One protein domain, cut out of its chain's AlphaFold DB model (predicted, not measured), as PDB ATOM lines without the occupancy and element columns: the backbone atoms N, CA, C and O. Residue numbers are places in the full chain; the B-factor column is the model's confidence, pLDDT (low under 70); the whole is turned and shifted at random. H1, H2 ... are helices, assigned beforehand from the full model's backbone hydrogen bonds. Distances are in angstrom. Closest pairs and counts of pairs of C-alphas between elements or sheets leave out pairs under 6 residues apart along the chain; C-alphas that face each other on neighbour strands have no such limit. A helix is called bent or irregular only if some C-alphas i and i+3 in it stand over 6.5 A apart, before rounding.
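What this domain is: This is residues 10 to 167 of the 169 residues of an uncharacterized protein of Deltaproteobacteria bacterium (UniProt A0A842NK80). A long helical hairpin, H5 and H6, has H1 side by side with H5, and the long helix H3 crosses both H1 and H5. H2 makes a corner between H1 and H3 far from the middle, and the short H4 follows the other end of H3. The printed part has 158 residues with six named helices, H1 to H6 in order, and no named strand; the class is all helix, with packing part aligned and part crossed. It is loose, with a radius of gyration of the C-alphas of 18.9 A, and elongated, spanning 62 by 34 by 21 A.

How they stand to each other: H1, residues 10 to 28, touches H5, residues 92 to 128, at a shallow tilt of 8 degrees, the same way; the closest C-alphas, of Ala 14 and Phe 111, are 3.9 A apart. H2, residues 33 to 42, is close to but not clearly touching H3, residues 44 to 71; the closest C-alphas, of Ile 40 and Thr 47, are 5.9 A apart. With residues 51 to 63 alone H3 touches H1, opposite ways at a steep tilt of 69.9 degrees, only just short of perpendicular; the closest C-alphas, of Gly 19 and Gly 59, are 3.9 A apart. With residues 59 to 66 alone H3 touches residues 110 to 118 of H5, about perpendicular at 76 degrees, closest at the C-alphas of Asp 63 and Asn 114, 5.8 A. H4, residues 75 to 83, and H3 touch only at the corner, and only just, with 3 pairs of C-alphas within 8 A, the closest those of Thr 70 and Cys 76, 6.9 A. H5 and H6, residues 136 to 165, form a hairpin and touch at a shallow tilt of 17 degrees, opposite ways, closest at the C-alphas of Gly 116 and Ser 143, 4.2 A. H4 and H6 only just touch, with 3 pairs within 8 A; the C-alphas of Trp 82 and Ile 158 are closest, 7.0 A. H1 and H6 are apart. Every O i to N i+4 pair is within hydrogen-bond range in H2, H3 and H4; the counts are 13 of 15 in H1, 31 of 33 in H5 and 24 of 26 in H6.

Where its parts are: H1 begins at C-alpha 10, (-13.392, 24.296, 16.539), and is 27.3 A long; it is only just irregular, with C-alphas 14 and 17 6.7 A apart. H2 measures 14.3 A, H3 40.7 A and H4 12.5 A. H5 measures 51.4 A, with a kink of 27 degrees near residue 102. H6 measures 43.9 A and ends at C-alpha 165, (-31.106, 17.790, 2.966).

The domain as a whole: The C-alphas farthest apart, of Glu 34 and Lys 167, are 62.1 A apart. The printed part has no cut and no long link. Residues 71 to 90 and 166 to 167 have pLDDT under 70.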
ATOM      1  N   GLY A  10     -12.122  23.607  16.307       71.19
ATOM      2  CA  GLY A  10     -13.392  24.296  16.539       71.19
ATOM      3  C   GLY A  10     -14.008  23.963  17.900       71.19
ATOM      4  O   GLY A  10     -14.466  24.865  18.595       71.19
ATOM      5  N   THR A  11     -13.948  22.698  18.325       73.62
ATOM      6  CA  THR A  11     -14.400  22.266  19.659       73.62
ATOM      7  C   THR A  11     -13.536  22.879  20.762       73.62
ATOM      8  O   THR A  11     -14.064  23.393  21.746       73.62
ATOM      9  N   LEU A  12     -12.210  22.889  20.590       78.69
ATOM     10  CA  LEU A  12     -11.300  23.506  21.558       78.69
ATOM     11  C   LEU A  12     -11.616  24.988  21.738       78.69
ATOM     12  O   LEU A  12     -11.850  25.424  22.857       78.69
ATOM     13  N   ILE A  13     -11.702  25.759  20.655       78.56
ATOM     14  CA  ILE A  13     -11.948  27.200  20.757       78.56
ATOM     15  C   ILE A  13     -13.352  27.506  21.289       78.56
ATOM     16  O   ILE A  13     -13.499  28.411  22.111       78.56
ATOM     17  N   ALA A  14     -14.375  26.750  20.874       83.00
ATOM     18  CA  ALA A  14     -15.764  27.000  21.261       83.00
ATOM     19  C   ALA A  14     -16.035  26.842  22.765       83.00
ATOM     20  O   ALA A  14     -16.996  27.428  23.269       83.00
ATOM     21  N   HIS A  15     -15.208  26.073  23.477       88.12
ATOM     22  CA  HIS A  15     -15.384  25.816  24.907       88.12
ATOM     23  C   HIS A  15     -14.235  26.391  25.739       88.12
ATOM     24  O   HIS A  15     -14.477  27.052  26.744       88.12
ATOM     25  N   PHE A  16     -12.989  26.223  25.303       90.12
ATOM     26  CA  PHE A  16     -11.826  26.637  26.079       90.12
ATOM     27  C   PHE A  16     -11.733  28.156  26.240       90.12
ATOM     28  O   PHE A  16     -11.589  28.651  27.351       90.12
ATOM     29  N   LEU A  17     -11.833  28.928  25.154       90.88
ATOM     30  CA  LEU A  17     -11.625  30.375  25.248       90.88
ATOM     31  C   LEU A  17     -12.701  31.081  26.101       90.88
ATOM     32  O   LEU A  17     -12.335  31.880  26.965       90.88
ATOM     33  N   PRO A  18     -14.005  30.774  25.946       93.12
ATOM     34  CA  PRO A  18     -15.037  31.327  26.822       93.12
ATOM     35  C   PRO A  18     -14.842  30.971  28.298       93.12
ATOM     36  O   PRO A  18     -15.017  31.823  29.170       93.12
ATOM     37  N   GLY A  19     -14.458  29.725  28.582       93.81
ATOM     38  CA  GLY A  19     -14.210  29.279  29.946       93.81
ATOM     39  C   GLY A  19     -12.986  29.936  30.580       93.81
ATOM     40  O   GLY A  19     -13.033  30.305  31.753       93.81
ATOM     41  N   LEU A  20     -11.934  30.186  29.796       93.81
ATOM     42  CA  LEU A  20     -10.755  30.925  30.245       93.81
ATOM     43  C   LEU A  20     -11.110  32.358  30.661       93.81
ATOM     44  O   LEU A  20     -10.635  32.828  31.689       93.81
ATOM     45  N   ILE A  21     -11.965  33.044  29.900       93.81
ATOM     46  CA  ILE A  21     -12.396  34.419  30.205       93.81
ATOM     47  C   ILE A  21     -13.122  34.484  31.556       93.81
ATOM     48  O   ILE A  21     -12.845  35.369  32.373       93.81
ATOM     49  N   ILE A  22     -13.996  33.512  31.829       94.69
ATOM     50  CA  ILE A  22     -14.670  33.395  33.128       94.69
ATOM     51  C   ILE A  22     -13.661  33.098  34.231       94.69
ATOM     52  O   ILE A  22     -13.677  33.760  35.266       94.69
ATOM     53  N   LEU A  23     -12.771  32.127  34.010       94.06
ATOM     54  CA  LEU A  23     -11.773  31.725  34.995       94.06
ATOM     55  C   LEU A  23     -10.871  32.899  35.392       94.06
ATOM     56  O   LEU A  23     -10.657  33.126  36.579       94.06
ATOM     57  N   LEU A  24     -10.396  33.685  34.421       91.38
ATOM     58  CA  LEU A  24      -9.593  34.883  34.678       91.38
ATOM     59  C   LEU A  24     -10.365  35.926  35.488       91.38
ATOM     60  O   LEU A  24      -9.804  36.541  36.391       91.38
ATOM     61  N   SER A  25     -11.656  36.091  35.210       91.56
ATOM     62  CA  SER A  25     -12.514  37.015  35.955       91.56
ATOM     63  C   SER A  25     -12.749  36.549  37.390       91.56
ATOM     64  O   SER A  25     -12.742  37.374  38.298       91.56
ATOM     65  N   ILE A  26     -12.888  35.237  37.614       91.38
ATOM     66  CA  ILE A  26     -12.955  34.646  38.958       91.38
ATOM     67  C   ILE A  26     -11.640  34.881  39.701       91.38
ATOM     68  O   ILE A  26     -11.666  35.356  40.830       91.38
ATOM     69  N   VAL A  27     -10.496  34.599  39.070       89.81
ATOM     70  CA  VAL A  27      -9.169  34.820  39.665       89.81
ATOM     71  C   VAL A  27      -8.967  36.294  40.029       89.81
ATOM     72  O   VAL A  27      -8.508  36.594  41.127       89.81
ATOM     73  N   ALA A  28      -9.357  37.222  39.152       87.31
ATOM     74  CA  ALA A  28      -9.277  38.660  39.419       87.31
ATOM     75  C   ALA A  28     -10.181  39.111  40.582       87.31
ATOM     76  O   ALA A  28      -9.841  40.067  41.281       87.31
ATOM     77  N   ALA A  29     -11.305  38.416  40.772       88.06
ATOM     78  CA  ALA A  29     -12.311  38.633  41.807       88.06
ATOM     79  C   ALA A  29     -11.958  38.046  43.185       88.06
ATOM     80  O   ALA A  29     -12.684  38.309  44.147       88.06
ATOM     81  N   VAL A  30     -10.893  37.245  43.306       88.31
ATOM     82  CA  VAL A  30     -10.449  36.724  44.605       88.31
ATOM     83  C   VAL A  30      -9.764  37.830  45.406       88.31
ATOM     84  O   VAL A  30      -8.866  38.511  44.911       88.31
ATOM     85  N   ASP A  31     -10.187  37.984  46.663       79.75
ATOM     86  CA  ASP A  31      -9.739  39.071  47.536       79.75
ATOM     87  C   ASP A  31      -8.263  38.898  47.958       79.75
ATOM     88  O   ASP A  31      -7.526  39.878  48.041       79.75
ATOM     89  N   ASN A  32      -7.791  37.655  48.139       82.19
ATOM     90  CA  ASN A  32      -6.399  37.358  48.490       82.19
ATOM     91  C   ASN A  32      -5.542  36.993  47.262       82.19
ATOM     92  O   ASN A  32      -5.298  35.824  46.954       82.19
ATOM     93  N   LYS A  33      -5.092  38.019  46.533       79.56
ATOM     94  CA  LYS A  33      -4.274  37.851  45.317       79.56
ATOM     95  C   LYS A  33      -2.862  37.326  45.604       79.56
ATOM     96  O   LYS A  33      -2.266  36.701  44.726       79.56
ATOM     97  N   GLU A  34      -2.334  37.563  46.804       81.75
ATOM     98  CA  GLU A  34      -1.005  37.090  47.217       81.75
ATOM     99  C   GLU A  34      -0.958  35.568  47.362       81.75
ATOM    100  O   GLU A  34      -0.009  34.945  46.883       81.75
ATOM    101  N   ASP A  35      -2.013  34.953  47.903       81.00
ATOM    102  CA  ASP A  35      -2.120  33.492  47.998       81.00
ATOM    103  C   ASP A  35      -2.134  32.841  46.611       81.00
ATOM    104  O   ASP A  35      -1.430  31.861  46.364       81.00
ATOM    105  N   ILE A  36      -2.898  33.416  45.674       82.88
ATOM    106  CA  ILE A  36      -2.962  32.923  44.294       82.88
ATOM    107  C   ILE A  36      -1.598  33.042  43.625       82.88
ATOM    108  O   ILE A  36      -1.130  32.079  43.020       82.88
ATOM    109  N   LYS A  37      -0.945  34.202  43.734       84.88
ATOM    110  CA  LYS A  37       0.377  34.422  43.144       84.88
ATOM    111  C   LYS A  37       1.395  33.420  43.688       84.88
ATOM    112  O   LYS A  37       2.064  32.748  42.907       84.88
ATOM    113  N   THR A  38       1.435  33.261  45.008       85.81
ATOM    114  CA  THR A  38       2.323  32.316  45.694       85.81
ATOM    115  C   THR A  38       2.058  30.877  45.243       85.81
ATOM    116  O   THR A  38       2.989  30.115  44.990       85.81
ATOM    117  N   TYR A  39       0.790  30.492  45.077       83.44
ATOM    118  CA  TYR A  39       0.425  29.165  44.582       83.44
ATOM    119  C   TYR A  39       0.857  28.941  43.124       83.44
ATOM    120  O   TYR A  39       1.398  27.885  42.795       83.44
ATOM    121  N   ILE A  40       0.667  29.936  42.249       86.81
ATOM    122  CA  ILE A  40       1.097  29.871  40.844       86.81
ATOM    123  C   ILE A  40       2.617  29.703  40.756       86.81
ATOM    124  O   ILE A  40       3.092  28.849  40.006       86.81
ATOM    125  N   GLU A  41       3.371  30.487  41.528       89.31
ATOM    126  CA  GLU A  41       4.836  30.461  41.534       89.31
ATOM    127  C   GLU A  41       5.385  29.124  42.051       89.31
ATOM    128  O   GLU A  41       6.307  28.573  41.449       89.31
ATOM    129  N   ASN A  42       4.770  28.562  43.097       90.06
ATOM    130  CA  ASN A  42       5.201  27.302  43.709       90.06
ATOM    131  C   ASN A  42       4.770  26.049  42.927       90.06
ATOM    132  O   ASN A  42       5.427  25.014  43.022       90.06
ATOM    133  N   TYR A  43       3.685  26.119  42.147       88.44
ATOM    134  CA  TYR A  43       3.078  24.955  41.486       88.44
ATOM    135  C   TYR A  43       2.828  25.171  39.988       88.44
ATOM    136  O   TYR A  43       1.783  24.779  39.471       88.44
ATOM    137  N   GLN A  44       3.776  25.775  39.266       86.94
ATOM    138  CA  GLN A  44       3.614  26.224  37.871       86.94
ATOM    139  C   GLN A  44       2.936  25.195  36.942       86.94
ATOM    140  O   GLN A  44       1.910  25.496  36.331       86.94
ATOM    141  N   LEU A  45       3.449  23.958  36.864       86.44
ATOM    142  CA  LEU A  45       2.905  22.924  35.969       86.44
ATOM    143  C   LEU A  45       1.502  22.449  36.387       86.44
ATOM    144  O   LEU A  45       0.618  22.275  35.541       86.44
ATOM    145  N   THR A  46       1.279  22.267  37.690       88.56
ATOM    146  CA  THR A  46      -0.028  21.875  38.238       88.56
ATOM    147  C   THR A  46      -1.055  22.974  38.000       88.56
ATOM    148  O   THR A  46      -2.155  22.688  37.540       88.56
ATOM    149  N   THR A  47      -0.686  24.233  38.229       86.62
ATOM    150  CA  THR A  47      -1.536  25.405  37.994       86.62
ATOM    151  C   THR A  47      -1.939  25.513  36.528       86.62
ATOM    152  O   THR A  47      -3.119  25.702  36.246       86.62
ATOM    153  N   VAL A  48      -1.009  25.337  35.583       86.75
ATOM    154  CA  VAL A  48      -1.341  25.348  34.148       86.75
ATOM    155  C   VAL A  48      -2.308  24.216  33.807       86.75
ATOM    156  O   VAL A  48      -3.329  24.450  33.164       86.75
ATOM    157  N   THR A  49      -2.038  22.999  34.285       88.00
ATOM    158  CA  THR A  49      -2.880  21.827  34.003       88.00
ATOM    159  C   THR A  49      -4.289  21.996  34.573       88.00
ATOM    160  O   THR A  49      -5.280  21.819  33.866       88.00
ATOM    161  N   VAL A  50      -4.394  22.397  35.842       89.44
ATOM    162  CA  VAL A  50      -5.672  22.647  36.518       89.44
ATOM    163  C   VAL A  50      -6.402  23.822  35.875       89.44
ATOM    164  O   VAL A  50      -7.604  23.731  35.646       89.44
ATOM    165  N   GLY A  51      -5.697  24.894  35.510       90.38
ATOM    166  CA  GLY A  51      -6.277  26.045  34.819       90.38
ATOM    167  C   GLY A  51      -6.878  25.674  33.463       90.38
ATOM    168  O   GLY A  51      -7.992  26.089  33.152       90.38
ATOM    169  N   VAL A  52      -6.193  24.831  32.684       90.50
ATOM    170  CA  VAL A  52      -6.704  24.300  31.409       90.50
ATOM    171  C   VAL A  52      -7.975  23.471  31.628       90.50
ATOM    172  O   VAL A  52      -8.961  23.650  30.909       90.50
ATOM    173  N   LEU A  53      -7.990  22.598  32.638       91.75
ATOM    174  CA  LEU A  53      -9.161  21.778  32.960       91.75
ATOM    175  C   LEU A  53     -10.343  22.623  33.446       91.75
ATOM    176  O   LEU A  53     -11.461  22.436  32.972       91.75
ATOM    177  N   LEU A  54     -10.104  23.580  34.344       93.69
ATOM    178  CA  LEU A  54     -11.134  24.491  34.844       93.69
ATOM    179  C   LEU A  54     -11.705  25.358  33.724       93.69
ATOM    180  O   LEU A  54     -12.919  25.512  33.635       93.69
ATOM    181  N   SER A  55     -10.846  25.867  32.841       94.06
ATOM    182  CA  SER A  55     -11.262  26.584  31.638       94.06
ATOM    183  C   SER A  55     -12.217  25.731  30.797       94.06
ATOM    184  O   SER A  55     -13.321  26.164  30.477       94.06
ATOM    185  N   LEU A  56     -11.869  24.470  30.521       92.25
ATOM    186  CA  LEU A  56     -12.761  23.573  29.788       92.25
ATOM    187  C   LEU A  56     -14.088  23.330  30.531       92.25
ATOM    188  O   LEU A  56     -15.145  23.379  29.905       92.25
ATOM    189  N   ILE A  57     -14.052  23.110  31.849       93.62
ATOM    190  CA  ILE A  57     -15.250  22.900  32.679       93.62
ATOM    191  C   ILE A  57     -16.191  24.107  32.599       93.62
ATOM    192  O   ILE A  57     -17.380  23.938  32.324       93.62
ATOM    193  N   PHE A  58     -15.676  25.326  32.780       94.75
ATOM    194  CA  PHE A  58     -16.479  26.545  32.655       94.75
ATOM    195  C   PHE A  58     -17.017  26.729  31.235       94.75
ATOM    196  O   PHE A  58     -18.173  27.110  31.057       94.75
ATOM    197  N   GLY A  59     -16.214  26.395  30.225       93.19
ATOM    198  CA  GLY A  59     -16.627  26.383  28.827       93.19
ATOM    199  C   GLY A  59     -17.820  25.476  28.545       93.19
ATOM    200  O   GLY A  59     -18.781  25.887  27.893       93.19
ATOM    201  N   LEU A  60     -17.775  24.244  29.054       92.00
ATOM    202  CA  LEU A  60     -18.856  23.264  28.917       92.00
ATOM    203  C   LEU A  60     -20.102  23.672  29.709       92.00
ATOM    204  O   LEU A  60     -21.218  23.503  29.220       92.00
ATOM    205  N   LEU A  61     -19.928  24.251  30.898       94.50
ATOM    206  CA  LEU A  61     -21.038  24.768  31.698       94.50
ATOM    207  C   LEU A  61     -21.776  25.893  30.961       94.50
ATOM    208  O   LEU A  61     -23.005  25.898  30.902       94.50
ATOM    209  N   ILE A  62     -21.035  26.823  30.355       93.50
ATOM    210  CA  ILE A  62     -21.621  27.881  29.528       93.50
ATOM    211  C   ILE A  62     -22.312  27.308  28.298       93.50
ATOM    212  O   ILE A  62     -23.398  27.772  27.959       93.50
ATOM    213  N   ASP A  63     -21.734  26.296  27.651       90.94
ATOM    214  CA  ASP A  63     -22.382  25.658  26.507       90.94
ATOM    215  C   ASP A  63     -23.707  24.992  26.895       90.94
ATOM    216  O   ASP A  63     -24.694  25.121  26.168       90.94
ATOM    217  N   ALA A  64     -23.772  24.365  28.073       89.56
ATOM    218  CA  ALA A  64     -25.012  23.826  28.622       89.56
ATOM    219  C   ALA A  64     -26.045  24.935  28.888       89.56
ATOM    220  O   ALA A  64     -27.210  24.796  28.514       89.56
ATOM    221  N   ILE A  65     -25.629  26.070  29.461       90.19
ATOM    222  CA  ILE A  65     -26.505  27.235  29.661       90.19
ATOM    223  C   ILE A  65     -26.997  27.778  28.315       90.19
ATOM    224  O   ILE A  65     -28.197  27.988  28.142       90.19
ATOM    225  N   ARG A  66     -26.103  27.966  27.335       89.81
ATOM    226  CA  ARG A  66     -26.450  28.388  25.970       89.81
ATOM    227  C   ARG A  66     -27.485  27.448  25.375       89.81
ATOM    228  O   ARG A  66     -28.483  27.908  24.826       89.81
ATOM    229  N   PHE A  67     -27.257  26.146  25.493       84.12
ATOM    230  CA  PHE A  67     -28.170  25.132  24.998       84.12
ATOM    231  C   PHE A  67     -29.559  25.271  25.639       84.12
ATOM    232  O   PHE A  67     -30.550  25.380  24.917       84.12
ATOM    233  N   LEU A  68     -29.645  25.409  26.964       83.44
ATOM    234  CA  LEU A  68     -30.915  25.669  27.656       83.44
ATOM    235  C   LEU A  68     -31.591  26.965  27.178       83.44
ATOM    236  O   LEU A  68     -32.795  26.981  26.933       83.44
ATOM    237  N   LEU A  69     -30.827  28.039  26.961       81.31
ATOM    238  CA  LEU A  69     -31.354  29.301  26.429       81.31
ATOM    239  C   LEU A  69     -31.896  29.154  25.003       81.31
ATOM    240  O   LEU A  69     -32.895  29.785  24.663       81.31
ATOM    241  N   THR A  70     -31.295  28.296  24.173       72.56
ATOM    242  CA  THR A  70     -31.834  28.002  22.836       72.56
ATOM    243  C   THR A  70     -33.151  27.222  22.870       72.56
ATOM    244  O   THR A  70     -33.917  27.301  21.907       72.56
ATOM    245  N   LEU A  71     -33.459  26.539  23.980       68.75
ATOM    246  CA  LEU A  71     -34.720  25.819  24.180       68.75
ATOM    247  C   LEU A  71     -35.880  26.725  24.650       68.75
ATOM    248  O   LEU A  71     -37.036  26.356  24.449       68.75
ATOM    249  N   LEU A  72     -35.605  27.895  25.247       63.62
ATOM    250  CA  LEU A  72     -36.604  28.701  25.974       63.62
ATOM    251  C   LEU A  72     -37.514  29.623  25.108       63.62
ATOM    252  O   LEU A  72     -38.675  29.788  25.479       63.62
ATOM    253  N   PRO A  73     -37.097  30.210  23.961       53.97
ATOM    254  CA  PRO A  73     -37.998  30.951  23.056       53.97
ATOM    255  C   PRO A  73     -38.030  30.386  21.613       53.97
ATOM    256  O   PRO A  73     -37.434  29.353  21.326       53.97
ATOM    257  N   LYS A  74     -38.715  31.069  20.667       49.69
ATOM    258  CA  LYS A  74     -38.922  30.743  19.220       49.69
ATOM    259  C   LYS A  74     -37.725  30.143  18.433       49.69
ATOM    260  O   LYS A  74     -37.958  29.606  17.349       49.69
ATOM    261  N   GLY A  75     -36.492  30.170  18.953       49.88
ATOM    262  CA  GLY A  75     -35.376  29.314  18.509       49.88
ATOM    263  C   GLY A  75     -35.706  27.811  18.524       49.88
ATOM    264  O   GLY A  75     -35.139  27.052  17.742       49.88
ATOM    265  N   CYS A  76     -36.737  27.422  19.281       53.16
ATOM    266  CA  CYS A  76     -37.392  26.119  19.235       53.16
ATOM    267  C   CYS A  76     -37.835  25.703  17.818       53.16
ATOM    268  O   CYS A  76     -37.797  24.520  17.517       53.16
ATOM    269  N   LYS A  77     -38.210  26.625  16.909       57.78
ATOM    270  CA  LYS A  77     -38.546  26.247  15.517       57.78
ATOM    271  C   LYS A  77     -37.317  25.765  14.755       57.78
ATOM    272  O   LYS A  77     -37.310  24.653  14.255       57.78
ATOM    273  N   CYS A  78     -36.266  26.577  14.742       58.94
ATOM    274  CA  CYS A  78     -34.984  26.267  14.119       58.94
ATOM    275  C   CYS A  78     -34.355  24.975  14.673       58.94
ATOM    276  O   CYS A  78     -33.846  24.153  13.917       58.94
ATOM    277  N   TYR A  79     -34.420  24.781  15.993       60.72
ATOM    278  CA  TYR A  79     -33.869  23.598  16.649       60.72
ATOM    279  C   TYR A  79     -34.746  22.345  16.456       60.72
ATOM    280  O   TYR A  79     -34.218  21.270  16.188       60.72
ATOM    281  N   ARG A  80     -36.085  22.471  16.506       60.00
ATOM    282  CA  ARG A  80     -37.003  21.371  16.143       60.00
ATOM    283  C   ARG A  80     -36.808  20.946  14.694       60.00
ATOM    284  O   ARG A  80     -36.721  19.758  14.422       60.00
ATOM    285  N   GLU A  81     -36.687  21.897  13.772       64.00
ATOM    286  CA  GLU A  81     -36.411  21.606  12.362       64.00
ATOM    287  C   GLU A  81     -35.103  20.826  12.185       64.00
ATOM    288  O   GLU A  81     -35.068  19.893  11.390       64.00
ATOM    289  N   TRP A  82     -34.056  21.144  12.956       62.09
ATOM    290  CA  TRP A  82     -32.817  20.364  12.943       62.09
ATOM    291  C   TRP A  82     -33.028  18.923  13.426       62.09
ATOM    292  O   TRP A  82     -32.535  18.000  12.785       62.09
ATOM    293  N   SER A  83     -33.815  18.710  14.488       58.19
ATOM    294  CA  SER A  83     -34.105  17.363  15.012       58.19
ATOM    295  C   SER A  83     -34.888  16.455  14.053       58.19
ATOM    296  O   SER A  83     -34.887  15.243  14.234       58.19
ATOM    297  N   HIS A  84     -35.531  17.027  13.027       59.12
ATOM    298  CA  HIS A  84     -36.266  16.284  12.000       59.12
ATOM    299  C   HIS A  84     -35.440  15.992  10.736       59.12
ATOM    300  O   HIS A  84     -35.919  15.285   9.854       59.12
ATOM    301  N   LEU A  85     -34.208  16.502  10.626       63.12
ATOM    302  CA  LEU A  85     -33.311  16.166   9.520       63.12
ATOM    303  C   LEU A  85     -32.700  14.778   9.763       63.12
ATOM    304  O   LEU A  85     -31.659  14.639  10.404       63.12
ATOM    305  N   THR A  86     -33.359  13.731   9.269       57.25
ATOM    306  CA  THR A  86     -32.868  12.349   9.352       57.25
ATOM    307  C   THR A  86     -31.698  12.111   8.398       57.25
ATOM    308  O   THR A  86     -31.855  12.121   7.181       57.25
ATOM    309  N   VAL A  87     -30.521  11.826   8.962       61.94
ATOM    310  CA  VAL A  87     -29.283  11.457   8.239       61.94
ATOM    311  C   VAL A  87     -29.186   9.929   8.042       61.94
ATOM    312  O   VAL A  87     -28.179   9.402   7.577       61.94
ATOM    313  N   GLU A  88     -30.235   9.175   8.391       61.88
ATOM    314  CA  GLU A  88     -30.223   7.702   8.410       61.88
ATOM    315  C   GLU A  88     -29.960   7.070   7.035       61.88
ATOM    316  O   GLU A  88     -29.357   6.002   6.960       61.88
ATOM    317  N   LYS A  89     -30.333   7.758   5.947       62.97
ATOM    318  CA  LYS A  89     -30.085   7.333   4.558       62.97
ATOM    319  C   LYS A  89     -28.945   8.096   3.867       62.97
ATOM    320  O   LYS A  89     -28.757   7.950   2.664       62.97
ATOM    321  N   ALA A  90     -28.185   8.907   4.601       68.81
ATOM    322  CA  ALA A  90     -27.182   9.790   4.013       68.81
ATOM    323  C   ALA A  90     -25.976   9.025   3.451       68.81
ATOM    324  O   ALA A  90     -25.389   8.167   4.127       68.81
ATOM    325  N   THR A  91     -25.575   9.403   2.235       80.44
ATOM    326  CA  THR A  91     -24.357   8.914   1.580       80.44
ATOM    327  C   THR A  91     -23.096   9.354   2.339       80.44
ATOM    328  O   THR A  91     -23.139  10.226   3.210       80.44
ATOM    329  N   GLU A  92     -21.939   8.765   2.023       82.06
ATOM    330  CA  GLU A  92     -20.664   9.198   2.616       82.06
ATOM    331  C   GLU A  92     -20.367  10.680   2.313       82.06
ATOM    332  O   GLU A  92     -19.876  11.405   3.181       82.06
ATOM    333  N   ASP A  93     -20.730  11.152   1.119       80.88
ATOM    334  CA  ASP A  93     -20.567  12.552   0.721       80.88
ATOM    335  C   ASP A  93     -21.493  13.485   1.506       80.88
ATOM    336  O   ASP A  93     -21.081  14.572   1.915       80.88
ATOM    337  N   ASP A  94     -22.715  13.048   1.796       77.81
ATOM    338  CA  ASP A  94     -23.644  13.802   2.636       77.81
ATOM    339  C   ASP A  94     -23.163  13.900   4.086       77.81
ATOM    340  O   ASP A  94     -23.276  14.961   4.699       77.81
ATOM    341  N   ARG A  95     -22.557  12.834   4.622       78.75
ATOM    342  CA  ARG A  95     -21.923  12.857   5.952       78.75
ATOM    343  C   ARG A  95     -20.736  13.818   5.985       78.75
ATOM    344  O   ARG A  95     -20.659  14.648   6.885       78.75
ATOM    345  N   LYS A  96     -19.861  13.782   4.971       82.81
ATOM    346  CA  LYS A  96     -18.743  14.737   4.843       82.81
ATOM    347  C   LYS A  96     -19.237  16.180   4.764       82.81
ATOM    348  O   LYS A  96     -18.647  17.065   5.380       82.81
ATOM    349  N   TYR A  97     -20.322  16.424   4.030       80.62
ATOM    350  CA  TYR A  97     -20.898  17.758   3.900       80.62
ATOM    351  C   TYR A  97     -21.580  18.229   5.191       80.62
ATOM    352  O   TYR A  97     -21.437  19.389   5.572       80.62
ATOM    353  N   HIS A  98     -22.273  17.334   5.897       82.88
ATOM    354  CA  HIS A  98     -22.805  17.603   7.230       82.88
ATOM    355  C   HIS A  98     -21.684  17.997   8.198       82.88
ATOM    356  O   HIS A  98     -21.753  19.068   8.796       82.88
ATOM    357  N   ASP A  99     -20.621  17.195   8.296       82.06
ATOM    358  CA  ASP A  99     -19.475  17.484   9.165       82.06
ATOM    359  C   ASP A  99     -18.812  18.813   8.799       82.06
ATOM    360  O   ASP A  99     -18.468  19.608   9.675       82.06
ATOM    361  N   TRP A 100     -18.703  19.104   7.500       83.88
ATOM    362  CA  TRP A 100     -18.218  20.393   7.024       83.88
ATOM    363  C   TRP A 100     -19.116  21.551   7.481       83.88
ATOM    364  O   TRP A 100     -18.589  22.558   7.957       83.88
ATOM    365  N   ILE A 101     -20.447  21.421   7.403       82.81
ATOM    366  CA  ILE A 101     -21.378  22.448   7.898       82.81
ATOM    367  C   ILE A 101     -21.233  22.627   9.410       82.81
ATOM    368  O   ILE A 101     -21.211  23.760   9.899       82.81
ATOM    369  N   ILE A 102     -21.137  21.529  10.160       82.88
ATOM    370  CA  ILE A 102     -20.995  21.587  11.611       82.88
ATOM    371  C   ILE A 102     -19.702  22.321  11.971       82.88
ATOM    372  O   ILE A 102     -19.754  23.307  12.708       82.88
ATOM    373  N   GLU A 103     -18.567  21.929  11.396       80.19
ATOM    374  CA  GLU A 103     -17.270  22.534  11.712       80.19
ATOM    375  C   GLU A 103     -17.137  23.987  11.233       80.19
ATOM    376  O   GLU A 103     -16.574  24.810  11.951       80.19
ATOM    377  N   ASN A 104     -17.700  24.347  10.074       80.88
ATOM    378  CA  ASN A 104     -17.518  25.685   9.490       80.88
ATOM    379  C   ASN A 104     -18.647  26.676   9.795       80.88
ATOM    380  O   ASN A 104     -18.487  27.872   9.555       80.88
ATOM    381  N   HIS A 105     -19.783  26.225  10.330       81.88
ATOM    382  CA  HIS A 105     -20.904  27.110  10.659       81.88
ATOM    383  C   HIS A 105     -21.416  26.906  12.083       81.88
ATOM    384  O   HIS A 105     -21.500  27.875  12.844       81.88
ATOM    385  N   PHE A 106     -21.701  25.665  12.484       84.12
ATOM    386  CA  PHE A 106     -22.262  25.410  13.812       84.12
ATOM    387  C   PHE A 106     -21.250  25.669  14.936       84.12
ATOM    388  O   PHE A 106     -21.605  26.259  15.956       84.12
ATOM    389  N   ARG A 107     -19.971  25.319  14.747       86.69
ATOM    390  CA  ARG A 107     -18.918  25.617  15.734       86.69
ATOM    391  C   ARG A 107     -18.757  27.111  15.984       86.69
ATOM    392  O   ARG A 107     -18.547  27.507  17.125       86.69
ATOM    393  N   PHE A 108     -18.931  27.950  14.963       86.94
ATOM    394  CA  PHE A 108     -18.925  29.404  15.142       86.94
ATOM    395  C   PHE A 108     -20.142  29.890  15.929       86.94
ATOM    396  O   PHE A 108     -19.994  30.763  16.780       86.94
ATOM    397  N   HIS A 109     -21.321  29.296  15.720       89.00
ATOM    398  CA  HIS A 109     -22.478  29.556  16.578       89.00
ATOM    399  C   HIS A 109     -22.181  29.236  18.047       89.00
ATOM    400  O   HIS A 109     -22.449  30.066  18.919       89.00
ATOM    401  N   GLN A 110     -21.602  28.062  18.319       89.88
ATOM    402  CA  GLN A 110     -21.214  27.670  19.675       89.88
ATOM    403  C   GLN A 110     -20.176  28.636  20.251       89.88
ATOM    404  O   GLN A 110     -20.371  29.146  21.349       89.88
ATOM    405  N   PHE A 111     -19.127  28.954  19.491       91.94
ATOM    406  CA  PHE A 111     -18.080  29.876  19.912       91.94
ATOM    407  C   PHE A 111     -18.627  31.260  20.260       91.94
ATOM    408  O   PHE A 111     -18.423  31.723  21.377       91.94
ATOM    409  N   TYR A 112     -19.357  31.906  19.348       92.94
ATOM    410  CA  TYR A 112     -19.895  33.244  19.591       92.94
ATOM    411  C   TYR A 112     -20.923  33.251  20.726       92.94
ATOM    412  O   TYR A 112     -20.933  34.175  21.537       92.94
ATOM    413  N   GLY A 113     -21.758  32.213  20.824       93.00
ATOM    414  CA  GLY A 113     -22.739  32.095  21.900       93.00
ATOM    415  C   GLY A 113     -22.067  31.942  23.261       93.00
ATOM    416  O   GLY A 113     -22.383  32.682  24.192       93.00
ATOM    417  N   ASN A 114     -21.098  31.033  23.359       95.12
ATOM    418  CA  ASN A 114     -20.373  30.777  24.597       95.12
ATOM    419  C   ASN A 114     -19.505  31.974  24.984       95.12
ATOM    420  O   ASN A 114     -19.501  32.372  26.143       95.12
ATOM    421  N   LEU A 115     -18.823  32.598  24.023       95.00
ATOM    422  CA  LEU A 115     -18.019  33.795  24.255       95.00
ATOM    423  C   LEU A 115     -18.885  34.965  24.732       95.00
ATOM    424  O   LEU A 115     -18.541  35.616  25.714       95.00
ATOM    425  N   GLY A 116     -20.035  35.199  24.093       95.50
ATOM    426  CA  GLY A 116     -20.968  36.248  24.500       95.50
ATOM    427  C   GLY A 116     -21.472  36.058  25.930       95.50
ATOM    428  O   GLY A 116     -21.436  37.002  26.723       95.50
ATOM    429  N   LEU A 117     -21.870  34.834  26.292       95.19
ATOM    430  CA  LEU A 117     -22.276  34.493  27.659       95.19
ATOM    431  C   LEU A 117     -21.112  34.560  28.654       95.19
ATOM    432  O   LEU A 117     -21.296  35.030  29.772       95.19
ATOM    433  N   GLY A 118     -19.912  34.139  28.252       95.50
ATOM    434  CA  GLY A 118     -18.712  34.192  29.084       95.50
ATOM    435  C   GLY A 118     -18.281  35.619  29.413       95.50
ATOM    436  O   GLY A 118     -17.973  35.912  30.568       95.50
ATOM    437  N   ILE A 119     -18.346  36.531  28.438       94.88
ATOM    438  CA  ILE A 119     -18.108  37.968  28.642       94.88
ATOM    439  C   ILE A 119     -19.179  38.566  29.562       94.88
ATOM    440  O   ILE A 119     -18.850  39.332  30.470       94.88
ATOM    441  N   LEU A 120     -20.453  38.202  29.376       94.62
ATOM    442  CA  LEU A 120     -21.541  38.673  30.237       94.62
ATOM    443  C   LEU A 120     -21.350  38.215  31.687       94.62
ATOM    444  O   LEU A 120     -21.393  39.037  32.601       94.62
ATOM    445  N   ALA A 121     -21.087  36.923  31.896       94.50
ATOM    446  CA  ALA A 121     -20.825  36.355  33.214       94.50
ATOM    447  C   ALA A 121     -19.617  37.027  33.880       94.50
ATOM    448  O   ALA A 121     -19.696  37.441  35.032       94.50
ATOM    449  N   SER A 122     -18.533  37.219  33.128       93.75
ATOM    450  CA  SER A 122     -17.332  37.922  33.592       93.75
ATOM    451  C   SER A 122     -17.628  39.357  34.026       93.75
ATOM    452  O   SER A 122     -17.225  39.773  35.108       93.75
ATOM    453  N   SER A 123     -18.410  40.093  33.233       92.00
ATOM    454  CA  SER A 123     -18.826  41.464  33.556       92.00
ATOM    455  C   SER A 123     -19.636  41.520  34.853       92.00
ATOM    456  O   SER A 123     -19.453  42.430  35.659       92.00
ATOM    457  N   ILE A 124     -20.510  40.531  35.077       92.75
ATOM    458  CA  ILE A 124     -21.304  40.406  36.305       92.75
ATOM    459  C   ILE A 124     -20.399  40.105  37.506       92.75
ATOM    460  O   ILE A 124     -20.521  40.781  38.524       92.75
ATOM    461  N   ILE A 125     -19.476  39.143  37.387       92.81
ATOM    462  CA  ILE A 125     -18.532  38.771  38.456       92.81
ATOM    463  C   ILE A 125     -17.711  39.988  38.898       92.81
ATOM    464  O   ILE A 125     -17.664  40.310  40.085       92.81
ATOM    465  N   LEU A 126     -17.113  40.696  37.938       90.94
ATOM    466  CA  LEU A 126     -16.265  41.859  38.205       90.94
ATOM    467  C   LEU A 126     -17.063  43.017  38.821       90.94
ATOM    468  O   LEU A 126     -16.591  43.657  39.759       90.94
ATOM    469  N   LYS A 127     -18.302  43.239  38.356       90.19
ATOM    470  CA  LYS A 127     -19.201  44.258  38.915       90.19
ATOM    471  C   LYS A 127     -19.621  43.943  40.351       90.19
ATOM    472  O   LYS A 127     -19.608  44.842  41.180       90.19
ATOM    473  N   ILE A 128     -19.965  42.689  40.662       91.00
ATOM    474  CA  ILE A 128     -20.319  42.264  42.031       91.00
ATOM    475  C   ILE A 128     -19.150  42.500  42.995       91.00
ATOM    476  O   ILE A 128     -19.362  42.860  44.150       91.00
ATOM    477  N   LYS A 129     -17.917  42.332  42.513       90.25
ATOM    478  CA  LYS A 129     -16.695  42.575  43.283       90.25
ATOM    479  C   LYS A 129     -16.218  44.026  43.285       90.25
ATOM    480  O   LYS A 129     -15.147  44.289  43.820       90.25
ATOM    481  N   ASN A 130     -16.999  44.958  42.731       86.56
ATOM    482  CA  ASN A 130     -16.643  46.375  42.614       86.56
ATOM    483  C   ASN A 130     -15.248  46.592  41.999       86.56
ATOM    484  O   ASN A 130     -14.534  47.521  42.365       86.56
ATOM    485  N   ILE A 131     -14.843  45.720  41.069       83.62
ATOM    486  CA  ILE A 131     -13.597  45.900  40.329       83.62
ATOM    487  C   ILE A 131     -13.873  46.937  39.245       83.62
ATOM    488  O   ILE A 131     -14.500  46.645  38.223       83.62
ATOM    489  N   GLU A 132     -13.425  48.163  39.492       72.88
ATOM    490  CA  GLU A 132     -13.534  49.260  38.538       72.88
ATOM    491  C   GLU A 132     -12.534  49.053  37.397       72.88
ATOM    492  O   GLU A 132     -11.350  49.368  37.488       72.88
ATOM    493  N   LEU A 133     -13.022  48.483  36.300       74.62
ATOM    494  CA  LEU A 133     -12.368  48.582  35.003       74.62
ATOM    495  C   LEU A 133     -13.014  49.751  34.263       74.62
ATOM    496  O   LEU A 133     -14.217  49.714  33.998       74.62
ATOM    497  N   GLU A 134     -12.214  50.748  33.881       76.81
ATOM    498  CA  GLU A 134     -12.657  51.952  33.148       76.81
ATOM    499  C   GLU A 134     -13.495  51.623  31.895       76.81
ATOM    500  O   GLU A 134     -14.334  52.408  31.450       76.81
ATOM    501  N   TYR A 135     -13.322  50.413  31.359       76.75
ATOM    502  CA  TYR A 135     -13.958  49.930  30.137       76.75
ATOM    503  C   TYR A 135     -14.929  48.761  30.359       76.75
ATOM    504  O   TYR A 135     -15.309  48.095  29.399       76.75
ATOM    505  N   LEU A 136     -15.381  48.495  31.594       80.00
ATOM    506  CA  LEU A 136     -16.329  47.399  31.867       80.00
ATOM    507  C   LEU A 136     -17.644  47.575  31.090       80.00
ATOM    508  O   LEU A 136     -18.263  46.603  30.659       80.00
ATOM    509  N   TRP A 137     -18.035  48.825  30.831       83.44
ATOM    510  CA  TRP A 137     -19.201  49.151  30.014       83.44
ATOM    511  C   TRP A 137     -19.069  48.693  28.550       83.44
ATOM    512  O   TRP A 137     -20.095  48.442  27.924       83.44
ATOM    513  N   VAL A 138     -17.848  48.520  28.020       88.38
ATOM    514  CA  VAL A 138     -17.569  48.018  26.656       88.38
ATOM    515  C   VAL A 138     -17.836  46.511  26.542       88.38
ATOM    516  O   VAL A 138     -18.135  46.005  25.459       88.38
ATOM    517  N   LEU A 139     -17.806  45.776  27.658       89.06
ATOM    518  CA  LEU A 139     -18.038  44.331  27.655       89.06
ATOM    519  C   LEU A 139     -19.500  43.966  27.356       89.06
ATOM    520  O   LEU A 139     -19.754  42.954  26.704       89.06
ATOM    521  N   TYR A 140     -20.466  44.799  27.757       90.38
ATOM    522  CA  TYR A 140     -21.886  44.575  27.458       90.38
ATOM    523  C   TYR A 140     -22.220  44.637  25.955       90.38
ATOM    524  O   TYR A 140     -22.819  43.679  25.457       90.38
ATOM    525  N   PRO A 141     -21.846  45.688  25.192       93.25
ATOM    526  CA  PRO A 141     -22.079  45.708  23.753       93.25
ATOM    527  C   PRO A 141     -21.278  44.620  23.032       93.25
ATOM    528  O   PRO A 141     -21.802  44.022  22.097       93.25
ATOM    529  N   LEU A 142     -20.064  44.290  23.490       93.31
ATOM    530  CA  LEU A 142     -19.295  43.177  22.926       93.31
ATOM    531  C   LEU A 142     -20.016  41.832  23.119       93.31
ATOM    532  O   LEU A 142     -20.166  41.069  22.167       93.31
ATOM    533  N   SER A 143     -20.529  41.574  24.326       94.69
ATOM    534  CA  SER A 143     -21.352  40.395  24.620       94.69
ATOM    535  C   SER A 143     -22.589  40.338  23.719       94.69
ATOM    536  O   SER A 143     -22.863  39.299  23.113       94.69
ATOM    537  N   ALA A 144     -23.293  41.463  23.557       93.44
ATOM    538  CA  ALA A 144     -24.459  41.548  22.684       93.44
ATOM    539  C   ALA A 144     -24.110  41.241  21.219       93.44
ATOM    540  O   ALA A 144     -24.818  40.463  20.579       93.44
ATOM    541  N   ILE A 145     -23.002  41.784  20.698       95.81
ATOM    542  CA  ILE A 145     -22.510  41.496  19.342       95.81
ATOM    543  C   ILE A 145     -22.247  39.997  19.182       95.81
ATOM    544  O   ILE A 145     -22.753  39.395  18.238       95.81
ATOM    545  N   CYS A 146     -21.539  39.368  20.125       95.31
ATOM    546  CA  CYS A 146     -21.286  37.928  20.087       95.31
ATOM    547  C   CYS A 146     -22.590  37.111  20.091       95.31
ATOM    548  O   CYS A 146     -22.753  36.200  19.279       95.31
ATOM    549  N   ILE A 147     -23.563  37.455  20.939       92.50
ATOM    550  CA  ILE A 147     -24.860  36.759  20.988       92.50
ATOM    551  C   ILE A 147     -25.619  36.912  19.659       92.50
ATOM    552  O   ILE A 147     -26.164  35.934  19.139       92.50
ATOM    553  N   LEU A 148     -25.624  38.106  19.062       91.38
ATOM    554  CA  LEU A 148     -26.242  38.341  17.753       91.38
ATOM    555  C   LEU A 148     -25.543  37.547  16.639       91.38
ATOM    556  O   LEU A 148     -26.217  36.908  15.825       91.38
ATOM    557  N   SER A 149     -24.207  37.512  16.631       92.88
ATOM    558  CA  SER A 149     -23.416  36.688  15.708       92.88
ATOM    559  C   SER A 149     -23.719  35.198  15.868       92.88
ATOM    560  O   SER A 149     -23.824  34.482  14.868       92.88
ATOM    561  N   ALA A 150     -23.936  34.725  17.098       90.88
ATOM    562  CA  ALA A 150     -24.357  33.354  17.361       90.88
ATOM    563  C   ALA A 150     -25.723  33.058  16.721       90.88
ATOM    564  O   ALA A 150     -25.898  32.034  16.066       90.88
ATOM    565  N   ILE A 151     -26.697  33.961  16.852       88.12
ATOM    566  CA  ILE A 151     -28.019  33.787  16.232       88.12
ATOM    567  C   ILE A 151     -27.904  33.749  14.701       88.12
ATOM    568  O   ILE A 151     -28.526  32.903  14.055       88.12
ATOM    569  N   PHE A 152     -27.106  34.644  14.112       88.75
ATOM    570  CA  PHE A 152     -26.913  34.699  12.663       88.75
ATOM    571  C   PHE A 152     -26.263  33.420  12.121       88.75
ATOM    572  O   PHE A 152     -26.770  32.813  11.179       88.75
ATOM    573  N   THR A 153     -25.186  32.961  12.755       89.00
ATOM    574  CA  THR A 153     -24.477  31.731  12.364       89.00
ATOM    575  C   THR A 153     -25.342  30.479  12.522       89.00
ATOM    576  O   THR A 153     -25.297  29.609  11.651       89.00
ATOM    577  N   LEU A 154     -26.205  30.405  13.544       86.19
ATOM    578  CA  LEU A 154     -27.182  29.318  13.675       86.19
ATOM    579  C   LEU A 154     -28.168  29.296  12.502       86.19
ATOM    580  O   LEU A 154     -28.413  28.242  11.917       86.19
ATOM    581  N   ARG A 155     -28.707  30.460  12.121       84.94
ATOM    582  CA  ARG A 155     -29.613  30.569  10.965       84.94
ATOM    583  C   ARG A 155     -28.926  30.132   9.675       84.94
ATOM    584  O   ARG A 155     -29.505  29.362   8.917       84.94
ATOM    585  N   THR A 156     -27.691  30.575   9.449       86.75
ATOM    586  CA  THR A 156     -26.892  30.167   8.285       86.75
ATOM    587  C   THR A 156     -26.647  28.660   8.271       86.75
ATOM    588  O   THR A 156     -26.838  28.027   7.237       86.75
ATOM    589  N   THR A 157     -26.309  28.073   9.424       86.06
ATOM    590  CA  THR A 157     -26.138  26.619   9.580       86.06
ATOM    591  C   THR A 157     -27.398  25.878   9.133       86.06
ATOM    592  O   THR A 157     -27.334  24.994   8.285       86.06
ATOM    593  N   ILE A 158     -28.562  26.284   9.644       82.94
ATOM    594  CA  ILE A 158     -29.843  25.637   9.338       82.94
ATOM    595  C   ILE A 158     -30.226  25.815   7.871       82.94
ATOM    596  O   ILE A 158     -30.664  24.859   7.238       82.94
ATOM    597  N   ASN A 159     -30.034  27.005   7.301       84.75
ATOM    598  CA  ASN A 159     -30.313  27.252   5.887       84.75
ATOM    599  C   ASN A 159     -29.441  26.374   4.975       84.75
ATOM    600  O   ASN A 159     -29.944  25.825   3.995       84.75
ATOM    601  N   ASN A 160     -28.159  26.205   5.314       83.62
ATOM    602  CA  ASN A 160     -27.243  25.343   4.568       83.62
ATOM    603  C   ASN A 160     -27.627  23.865   4.682       83.62
ATOM    604  O   ASN A 160     -27.607  23.158   3.674       83.62
ATOM    605  N   LEU A 161     -28.033  23.419   5.875       81.31
ATOM    606  CA  LEU A 161     -28.556  22.071   6.082       81.31
ATOM    607  C   LEU A 161     -29.832  21.848   5.263       81.31
ATOM    608  O   LEU A 161     -29.883  20.914   4.470       81.31
ATOM    609  N   LYS A 162     -30.824  22.740   5.357       81.38
ATOM    610  CA  LYS A 162     -32.061  22.642   4.565       81.38
ATOM    611  C   LYS A 162     -31.764  22.575   3.069       81.38
ATOM    612  O   LYS A 162     -32.178  21.635   2.413       81.38
ATOM    613  N   LYS A 163     -30.953  23.489   2.529       81.94
ATOM    614  CA  LYS A 163     -30.616  23.509   1.093       81.94
ATOM    615  C   LYS A 163     -30.076  22.167   0.575       81.94
ATOM    616  O   LYS A 163     -30.301  21.844  -0.592       81.94
ATOM    617  N   ARG A 164     -29.339  21.426   1.408       77.00
ATOM    618  CA  ARG A 164     -28.759  20.129   1.042       77.00
ATOM    619  C   ARG A 164     -29.706  18.959   1.300       77.00
ATOM    620  O   ARG A 164     -29.792  18.084   0.449       77.00
ATOM    621  N   PHE A 165     -30.390  18.956   2.441       74.00
ATOM    622  CA  PHE A 165     -31.106  17.790   2.966       74.00
ATOM    623  C   PHE A 165     -32.632  17.871   2.839       74.00
ATOM    624  O   PHE A 165     -33.303  16.866   3.017       74.00
ATOM    625  N   SER A 166     -33.206  19.029   2.494       67.62
ATOM    626  CA  SER A 166     -34.652  19.191   2.275       67.62
ATOM    627  C   SER A 166     -35.069  18.973   0.812       67.62
ATOM    628  O   SER A 166     -36.062  19.547   0.374       67.62
ATOM    629  N   LYS A 167     -34.279  18.229   0.026       53.78
ATOM    630  CA  LYS A 167     -34.563  17.908  -1.387       53.78
ATOM    631  C   LYS A 167     -35.133  16.499  -1.610       53.78
ATOM    632  O   LYS A 167     -35.140  16.033  -2.742       53.78
TER     633      LYS A 167